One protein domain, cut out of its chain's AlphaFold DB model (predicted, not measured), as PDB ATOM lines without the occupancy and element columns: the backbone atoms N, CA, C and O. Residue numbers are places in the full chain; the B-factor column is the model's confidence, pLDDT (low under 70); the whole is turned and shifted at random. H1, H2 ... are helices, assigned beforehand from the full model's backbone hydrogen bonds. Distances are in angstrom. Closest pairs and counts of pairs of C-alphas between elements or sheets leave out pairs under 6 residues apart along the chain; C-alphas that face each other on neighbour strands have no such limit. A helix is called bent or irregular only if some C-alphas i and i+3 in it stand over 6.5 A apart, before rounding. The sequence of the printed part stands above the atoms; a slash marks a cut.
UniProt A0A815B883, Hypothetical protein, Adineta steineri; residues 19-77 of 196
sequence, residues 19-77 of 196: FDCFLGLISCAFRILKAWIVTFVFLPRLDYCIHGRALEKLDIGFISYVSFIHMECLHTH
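What this domain is: This is residues 19 to 77 of the 196 residues of the protein "Hypothetical protein" of Adineta steineri (UniProt A0A815B883). Two helices, long H1 and shorter H3, follow each other roughly end to end as a thin rod, with a loop to one side between them that holds the short H2. The printed part has 59 residues with three named helices, H1, H2, H3 in chain order, and no named strand: all helix. It is extended, with a radius of gyration of the C-alphas of 17.6 A and spans of 63 by 21 by 12 A.

Where its parts are: Find C-alpha 19 at (36.863, 17.070, 4.024); from there H1 runs 34.7 A to residue 42. H2 is residues 53 to 58, and irregular: C-alphas 54 and 57 are 7.7 A apart. H3, residues 60 to 75, runs 22.2 A to C-alpha 75 at (28.647, 76.463, -11.935).

How they stand to each other: H1 is apart from H2 and H3. Look at residues 62 to 63, with which alone H3 touches H2, only just and only at the corner by their link, with 3 pairs of C-alphas within 8 A; the closest C-alphas, of Lys 57 and Ile 63, are 6.8 A apart. Their lines are about perpendicular, at 88 degrees. In H1 and H3 every O i to N i+4 pair is within hydrogen-bond range; in H2 0 of 2 are, and 1 of 3 O i to N i+3 pairs.

The domain as a whole: The C-alphas of Phe 19 and His 77, the two farthest apart, are 63.1 A apart. Residues 19 to 37 and 67 to 77 stand free. The printed part has no cut, no link is long, and no printed residue has a pLDDT under 70.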
ATOM      1  N   PHE A  19      35.795  16.094   4.295       94.12
ATOM      2  CA  PHE A  19      36.863  17.070   4.024       94.12
ATOM      3  C   PHE A  19      36.548  18.000   2.855       94.12
ATOM      4  O   PHE A  19      36.772  19.204   2.968       94.12
ATOM      5  N   ASP A  20      35.983  17.480   1.772       94.06
ATOM      6  CA  ASP A  20      35.577  18.267   0.610       94.06
ATOM      7  C   ASP A  20      34.506  19.301   0.986       94.06
ATOM      8  O   ASP A  20      34.548  20.441   0.517       94.06
ATOM      9  N   CYS A  21      33.597  18.955   1.903       95.56
ATOM     10  CA  CYS A  21      32.627  19.900   2.455       95.56
ATOM     11  C   CYS A  21      33.314  21.037   3.238       95.56
ATOM     12  O   CYS A  21      33.015  22.212   3.005       95.56
ATOM     13  N   PHE A  22      34.293  20.731   4.102       96.06
ATOM     14  CA  PHE A  22      35.070  21.769   4.807       96.06
ATOM     15  C   PHE A  22      35.889  22.632   3.856       96.06
ATOM     16  O   PHE A  22      35.904  23.854   4.003       96.06
ATOM     17  N   LEU A  23      36.548  22.032   2.866       95.44
ATOM     18  CA  LEU A  23      37.303  22.764   1.852       95.44
ATOM     19  C   LEU A  23      36.388  23.693   1.045       95.44
ATOM     20  O   LEU A  23      36.762  24.837   0.774       95.44
ATOM     21  N   GLY A  24      35.168  23.251   0.730       95.94
ATOM     22  CA  GLY A  24      34.133  24.077   0.112       95.94
ATOM     23  C   GLY A  24      33.738  25.279   0.975       95.94
ATOM     24  O   GLY A  24      33.705  26.409   0.480       95.94
ATOM     25  N   LEU A  25      33.511  25.064   2.276       96.50
ATOM     26  CA  LEU A  25      33.199  26.137   3.228       96.50
ATOM     27  C   LEU A  25      34.345  27.146   3.353       96.50
ATOM     28  O   LEU A  25      34.117  28.353   3.263       96.50
ATOM     29  N   ILE A  26      35.579  26.661   3.496       96.50
ATOM     30  CA  ILE A  26      36.777  27.502   3.593       96.50
ATOM     31  C   ILE A  26      36.959  28.319   2.306       96.50
ATOM     32  O   ILE A  26      37.199  29.526   2.363       96.50
ATOM     33  N   SER A  27      36.784  27.702   1.136       96.56
ATOM     34  CA  SER A  27      36.857  28.384  -0.163       96.56
ATOM     35  C   SER A  27      35.803  29.489  -0.303       96.56
ATOM     36  O   SER A  27      36.112  30.603  -0.740       96.56
ATOM     37  N   CYS A  28      34.568  29.229   0.136       96.12
ATOM     38  CA  CYS A  28      33.501  30.229   0.168       96.12
ATOM     39  C   CYS A  28      33.844  31.400   1.105       96.12
ATOM     40  O   CYS A  28      33.718  32.564   0.715       96.12
ATOM     41  N   ALA A  29      34.363  31.113   2.301       96.88
ATOM     42  CA  ALA A  29      34.797  32.139   3.247       96.88
ATOM     43  C   ALA A  29      35.907  33.024   2.657       96.88
ATOM     44  O   ALA A  29      35.816  34.252   2.709       96.88
ATOM     45  N   PHE A  30      36.914  32.431   2.005       96.75
ATOM     46  CA  PHE A  30      37.959  33.192   1.313       96.75
ATOM     47  C   PHE A  30      37.415  34.032   0.155       96.75
ATOM     48  O   PHE A  30      37.909  35.136  -0.081       96.75
ATOM     49  N   ARG A  31      36.406  33.544  -0.573       95.31
ATOM     50  CA  ARG A  31      35.741  34.313  -1.634       95.31
ATOM     51  C   ARG A  31      35.066  35.566  -1.073       95.31
ATOM     52  O   ARG A  31      35.232  36.639  -1.652       95.31
ATOM     53  N   ILE A  32      34.356  35.439   0.048       96.56
ATOM     54  CA  ILE A  32      33.713  36.569   0.733       96.56
ATOM     55  C   ILE A  32      34.774  37.546   1.246       96.56
ATOM     56  O   ILE A  32      34.673  38.741   0.982       96.56
ATOM     57  N   LEU A  33      35.828  37.045   1.894       97.00
ATOM     58  CA  LEU A  33      36.910  37.876   2.424       97.00
ATOM     59  C   LEU A  33      37.598  38.697   1.323       97.00
ATOM     60  O   LEU A  33      37.797  39.898   1.485       97.00
ATOM     61  N   LYS A  34      37.914  38.076   0.180       94.12
ATOM     62  CA  LYS A  34      38.503  38.776  -0.973       94.12
ATOM     63  C   LYS A  34      37.576  39.862  -1.516       94.12
ATOM     64  O   LYS A  34      38.043  40.969  -1.772       94.12
ATOM     65  N   ALA A  35      36.285  39.565  -1.674       91.88
ATOM     66  CA  ALA A  35      35.303  40.549  -2.128       91.88
ATOM     67  C   ALA A  35      35.216  41.736  -1.159       91.88
ATOM     68  O   ALA A  35      35.233  42.882  -1.590       91.88
ATOM     69  N   TRP A  36      35.213  41.458   0.144       92.62
ATOM     70  CA  TRP A  36      35.149  42.478   1.183       92.62
ATOM     71  C   TRP A  36      36.380  43.390   1.169       92.62
ATOM     72  O   TRP A  36      36.232  44.605   1.139       92.62
ATOM     73  N   ILE A  37      37.592  42.829   1.089       93.88
ATOM     74  CA  ILE A  37      38.834  43.618   0.984       93.88
ATOM     75  C   ILE A  37      38.785  44.555  -0.229       93.88
ATOM     76  O   ILE A  37      39.111  45.734  -0.107       93.88
ATOM     77  N   VAL A  38      38.338  44.054  -1.385       89.81
ATOM     78  CA  VAL A  38      38.152  44.872  -2.592       89.81
ATOM     79  C   VAL A  38      37.150  45.991  -2.310       89.81
ATOM     80  O   VAL A  38      37.488  47.159  -2.482       89.81
ATOM     81  N   THR A  39      35.961  45.676  -1.793       86.81
ATOM     82  CA  THR A  39      34.957  46.687  -1.437       86.81
ATOM     83  C   THR A  39      35.529  47.764  -0.517       86.81
ATOM     84  O   THR A  39      35.311  48.935  -0.790       86.81
ATOM     85  N   PHE A  40      36.314  47.415   0.505       88.69
ATOM     86  CA  PHE A  40      36.923  48.387   1.424       88.69
ATOM     87  C   PHE A  40      37.960  49.299   0.763       88.69
ATOM     88  O   PHE A  40      37.994  50.491   1.055       88.69
ATOM     89  N   VAL A  41      38.790  48.768  -0.136       89.94
ATOM     90  CA  VAL A  41      39.789  49.564  -0.869       89.94
ATOM     91  C   VAL A  41      39.122  50.528  -1.857       89.94
ATOM     92  O   VAL A  41      39.614  51.640  -2.053       89.94
ATOM     93  N   PHE A  42      38.005  50.123  -2.466       84.38
ATOM     94  CA  PHE A  42      37.266  50.942  -3.429       84.38
ATOM     95  C   PHE A  42      36.219  51.858  -2.790       84.38
ATOM     96  O   PHE A  42      35.866  52.857  -3.403       84.38
ATOM     97  N   LEU A  43      35.787  51.598  -1.554       82.88
ATOM     98  CA  LEU A  43      34.829  52.430  -0.821       82.88
ATOM     99  C   LEU A  43      35.175  53.937  -0.794       82.88
ATOM    100  O   LEU A  43      34.267  54.739  -0.999       82.88
ATOM    101  N   PRO A  44      36.440  54.367  -0.576       83.12
ATOM    102  CA  PRO A  44      36.785  55.791  -0.618       83.12
ATOM    103  C   PRO A  44      36.833  56.379  -2.037       83.12
ATOM    104  O   PRO A  44      36.860  57.600  -2.182       83.12
ATOM    105  N   ARG A  45      36.868  55.555  -3.093       82.31
ATOM    106  CA  ARG A  45      36.826  56.019  -4.486       82.31
ATOM    107  C   ARG A  45      35.386  55.991  -4.990       82.31
ATOM    108  O   ARG A  45      34.924  54.980  -5.504       82.31
ATOM    109  N   LEU A  46      34.703  57.132  -4.902       81.19
ATOM    110  CA  LEU A  46      33.323  57.290  -5.386       81.19
ATOM    111  C   LEU A  46      33.198  57.349  -6.920       81.19
ATOM    112  O   LEU A  46      32.088  57.382  -7.443       81.19
ATOM    113  N   ASP A  47      34.322  57.335  -7.644       79.62
ATOM    114  CA  ASP A  47      34.351  57.418  -9.108       79.62
ATOM    115  C   ASP A  47      33.744  56.180  -9.801       79.62
ATOM    116  O   ASP A  47      33.444  56.228 -10.995       79.62
ATOM    117  N   TYR A  48      33.580  55.056  -9.090       79.69
ATOM    118  CA  TYR A  48      33.096  53.800  -9.665       79.69
ATOM    119  C   TYR A  48      31.987  53.176  -8.822       79.69
ATOM    120  O   TYR A  48      32.165  52.946  -7.627       79.69
ATOM    121  N   CYS A  49      30.868  52.820  -9.457       80.75
ATOM    122  CA  CYS A  49      29.845  52.027  -8.788       80.75
ATOM    123  C   CYS A  49      30.292  50.561  -8.714       80.75
ATOM    124  O   CYS A  49      30.574  49.921  -9.730       80.75
ATOM    125  N   ILE A  50      30.366  50.026  -7.495       74.62
ATOM    126  CA  ILE A  50      30.743  48.626  -7.234       74.62
ATOM    127  C   ILE A  50      29.636  47.676  -7.716       74.62
ATOM    128  O   ILE A  50      29.893  46.541  -8.124       74.62
ATOM    129  N   HIS A  51      28.392  48.153  -7.692       73.00
ATOM    130  CA  HIS A  51      27.238  47.435  -8.199       73.00
ATOM    131  C   HIS A  51      27.118  47.713  -9.703       73.00
ATOM    132  O   HIS A  51      27.209  48.856 -10.139       73.00
ATOM    133  N   GLY A  52      26.961  46.669 -10.525       78.94
ATOM    134  CA  GLY A  52      26.902  46.825 -11.984       78.94
ATOM    135  C   GLY A  52      25.812  47.807 -12.447       78.94
ATOM    136  O   GLY A  52      24.907  48.139 -11.689       78.94
ATOM    137  N   ARG A  53      25.850  48.215 -13.723       80.69
ATOM    138  CA  ARG A  53      25.038  49.314 -14.297       80.69
ATOM    139  C   ARG A  53      23.542  49.325 -13.935       80.69
ATOM    140  O   ARG A  53      22.938  50.383 -13.823       80.69
ATOM    141  N   ALA A  54      22.929  48.158 -13.738       84.25
ATOM    142  CA  ALA A  54      21.520  48.051 -13.351       84.25
ATOM    143  C   ALA A  54      21.218  48.561 -11.925       84.25
ATOM    144  O   ALA A  54      20.079  48.923 -11.635       84.25
ATOM    145  N   LEU A  55      22.217  48.590 -11.043       81.81
ATOM    146  CA  LEU A  55      22.092  48.903  -9.618       81.81
ATOM    147  C   LEU A  55      22.825  50.194  -9.221       81.81
ATOM    148  O   LEU A  55      22.903  50.497  -8.035       81.81
ATOM    149  N   GLU A  56      23.291  50.991 -10.188       86.31
ATOM    150  CA  GLU A  56      23.931  52.296  -9.939       86.31
ATOM    151  C   GLU A  56      23.062  53.217  -9.066       86.31
ATOM    152  O   GLU A  56      23.568  53.990  -8.262       86.31
ATOM    153  N   LYS A  57      21.733  53.091  -9.173       84.62
ATOM    154  CA  LYS A  57      20.762  53.880  -8.399       84.62
ATOM    155  C   LYS A  57      20.637  53.475  -6.928       84.62
ATOM    156  O   LYS A  57      19.986  54.188  -6.171       84.62
ATOM    157  N   LEU A  58      21.180  52.328  -6.530       85.81
ATOM    158  CA  LEU A  58      21.191  51.909  -5.125       85.81
ATOM    159  C   LEU A  58      22.395  52.479  -4.373       85.81
ATOM    160  O   LEU A  58      22.366  52.569  -3.147       85.81
ATOM    161  N   ASP A  59      23.440  52.876  -5.095       89.50
ATOM    162  CA  ASP A  59      24.662  53.406  -4.515       89.50
ATOM    163  C   ASP A  59      24.556  54.927  -4.324       89.50
ATOM    164  O   ASP A  59      24.785  55.722  -5.238       89.50
ATOM    165  N   ILE A  60      24.191  55.340  -3.108       88.44
ATOM    166  CA  ILE A  60      24.045  56.757  -2.735       88.44
ATOM    167  C   ILE A  60      25.361  57.524  -2.911       88.44
ATOM    168  O   ILE A  60      25.339  58.693  -3.303       88.44
ATOM    169  N   GLY A  61      26.501  56.870  -2.665       87.62
ATOM    170  CA  GLY A  61      27.817  57.473  -2.842       87.62
ATOM    171  C   GLY A  61      28.035  57.871  -4.297       87.62
ATOM    172  O   GLY A  61      28.269  59.044  -4.595       87.62
ATOM    173  N   PHE A  62      27.856  56.920  -5.210       89.12
ATOM    174  CA  PHE A  62      27.993  57.164  -6.645       89.12
ATOM    175  C   PHE A  62      27.028  58.250  -7.156       89.12
ATOM    176  O   PHE A  62      27.432  59.150  -7.893       89.12
ATOM    177  N   ILE A  63      25.765  58.235  -6.716       90.62
ATOM    178  CA  ILE A  63      24.769  59.247  -7.118       90.62
ATOM    179  C   ILE A  63      25.170  60.645  -6.642       90.62
ATOM    180  O   ILE A  63      25.037  61.616  -7.396       90.62
ATOM    181  N   SER A  64      25.661  60.764  -5.406       92.50
ATOM    182  CA  SER A  64      26.119  62.048  -4.869       92.50
ATOM    183  C   SER A  64      27.305  62.598  -5.663       92.50
ATOM    184  O   SER A  64      27.314  63.780  -5.998       92.50
ATOM    185  N   TYR A  65      28.238  61.731  -6.065       92.31
ATOM    186  CA  TYR A  65      29.370  62.095  -6.910       92.31
ATOM    187  C   TYR A  65      28.925  62.579  -8.297       92.31
ATOM    188  O   TYR A  65      29.321  63.658  -8.731       92.31
ATOM    189  N   VAL A  66      28.042  61.841  -8.976       92.69
ATOM    190  CA  VAL A  66      27.506  62.248 -10.290       92.69
ATOM    191  C   VAL A  66      26.783  63.594 -10.192       92.69
ATOM    192  O   VAL A  66      26.971  64.474 -11.034       92.69
ATOM    193  N   SER A  67      25.990  63.778  -9.136       94.19
ATOM    194  CA  SER A  67      25.283  65.036  -8.875       94.19
ATOM    195  C   SER A  67      26.259  66.191  -8.647       94.19
ATOM    196  O   SER A  67      26.058  67.278  -9.188       94.19
ATOM    197  N   PHE A  68      27.339  65.947  -7.902       94.38
ATOM    198  CA  PHE A  68      28.409  66.912  -7.679       94.38
ATOM    199  C   PHE A  68      29.085  67.323  -8.994       94.38
ATOM    200  O   PHE A  68      29.175  68.514  -9.272       94.38
ATOM    201  N   ILE A  69      29.461  66.372  -9.853       94.62
ATOM    202  CA  ILE A  69      30.074  66.675 -11.159       94.62
ATOM    203  C   ILE A  69      29.137  67.502 -12.047       94.62
ATOM    204  O   ILE A  69      29.578  68.451 -12.699       94.62
ATOM    205  N   HIS A  70      27.842  67.183 -12.068       95.12
ATOM    206  CA  HIS A  70      26.866  67.987 -12.804       95.12
ATOM    207  C   HIS A  70      26.759  69.409 -12.249       95.12
ATOM    208  O   HIS A  70      26.740  70.361 -13.028       95.12
ATOM    209  N   MET A  71      26.719  69.559 -10.926       95.62
ATOM    210  CA  MET A  71      26.652  70.866 -10.276       95.62
ATOM    211  C   MET A  71      27.905  71.703 -10.558       95.62
ATOM    212  O   MET A  71      27.789  72.861 -10.960       95.62
ATOM    213  N   GLU A  72      29.090  71.104 -10.440       94.38
ATOM    214  CA  GLU A  72      30.369  71.741 -10.765       94.38
ATOM    215  C   GLU A  72      30.420  72.171 -12.231       94.38
ATOM    216  O   GLU A  72      30.770  73.313 -12.526       94.38
ATOM    217  N   CYS A  73      30.001  71.305 -13.157       94.06
ATOM    218  CA  CYS A  73      29.964  71.623 -14.584       94.06
ATOM    219  C   CYS A  73      29.024  72.796 -14.890       94.06
ATOM    220  O   CYS A  73      29.342  73.631 -15.736       94.06
ATOM    221  N   LEU A  74      27.886  72.888 -14.196       92.00
ATOM    222  CA  LEU A  74      26.941  73.993 -14.351       92.00
ATOM    223  C   LEU A  74      27.484  75.305 -13.771       92.00
ATOM    224  O   LEU A  74      27.332  76.352 -14.402       92.00
ATOM    225  N   HIS A  75      28.132  75.265 -12.605       91.12
ATOM    226  CA  HIS A  75      28.647  76.463 -11.935       91.12
ATOM    227  C   HIS A  75      29.943  77.000 -12.544       91.12
ATOM    228  O   HIS A  75      30.122  78.214 -12.643       91.12
ATOM    229  N   THR A  76      30.847  76.114 -12.956       92.44
ATOM    230  CA  THR A  76      32.198  76.468 -13.417       92.44
ATOM    231  C   THR A  76      32.355  76.333 -14.930       92.44
ATOM    232  O   THR A  76      33.465  76.207 -15.445       92.44
ATOM    233  N   HIS A  77      31.248  76.397 -15.682       95.19
ATOM    234  CA  HIS A  77      31.302  76.279 -17.134       95.19
ATOM    235  C   HIS A  77      32.132  77.429 -17.747       95.19
ATOM    236  O   HIS A  77      31.694  78.587 -17.711       95.19
TER     237      HIS A  77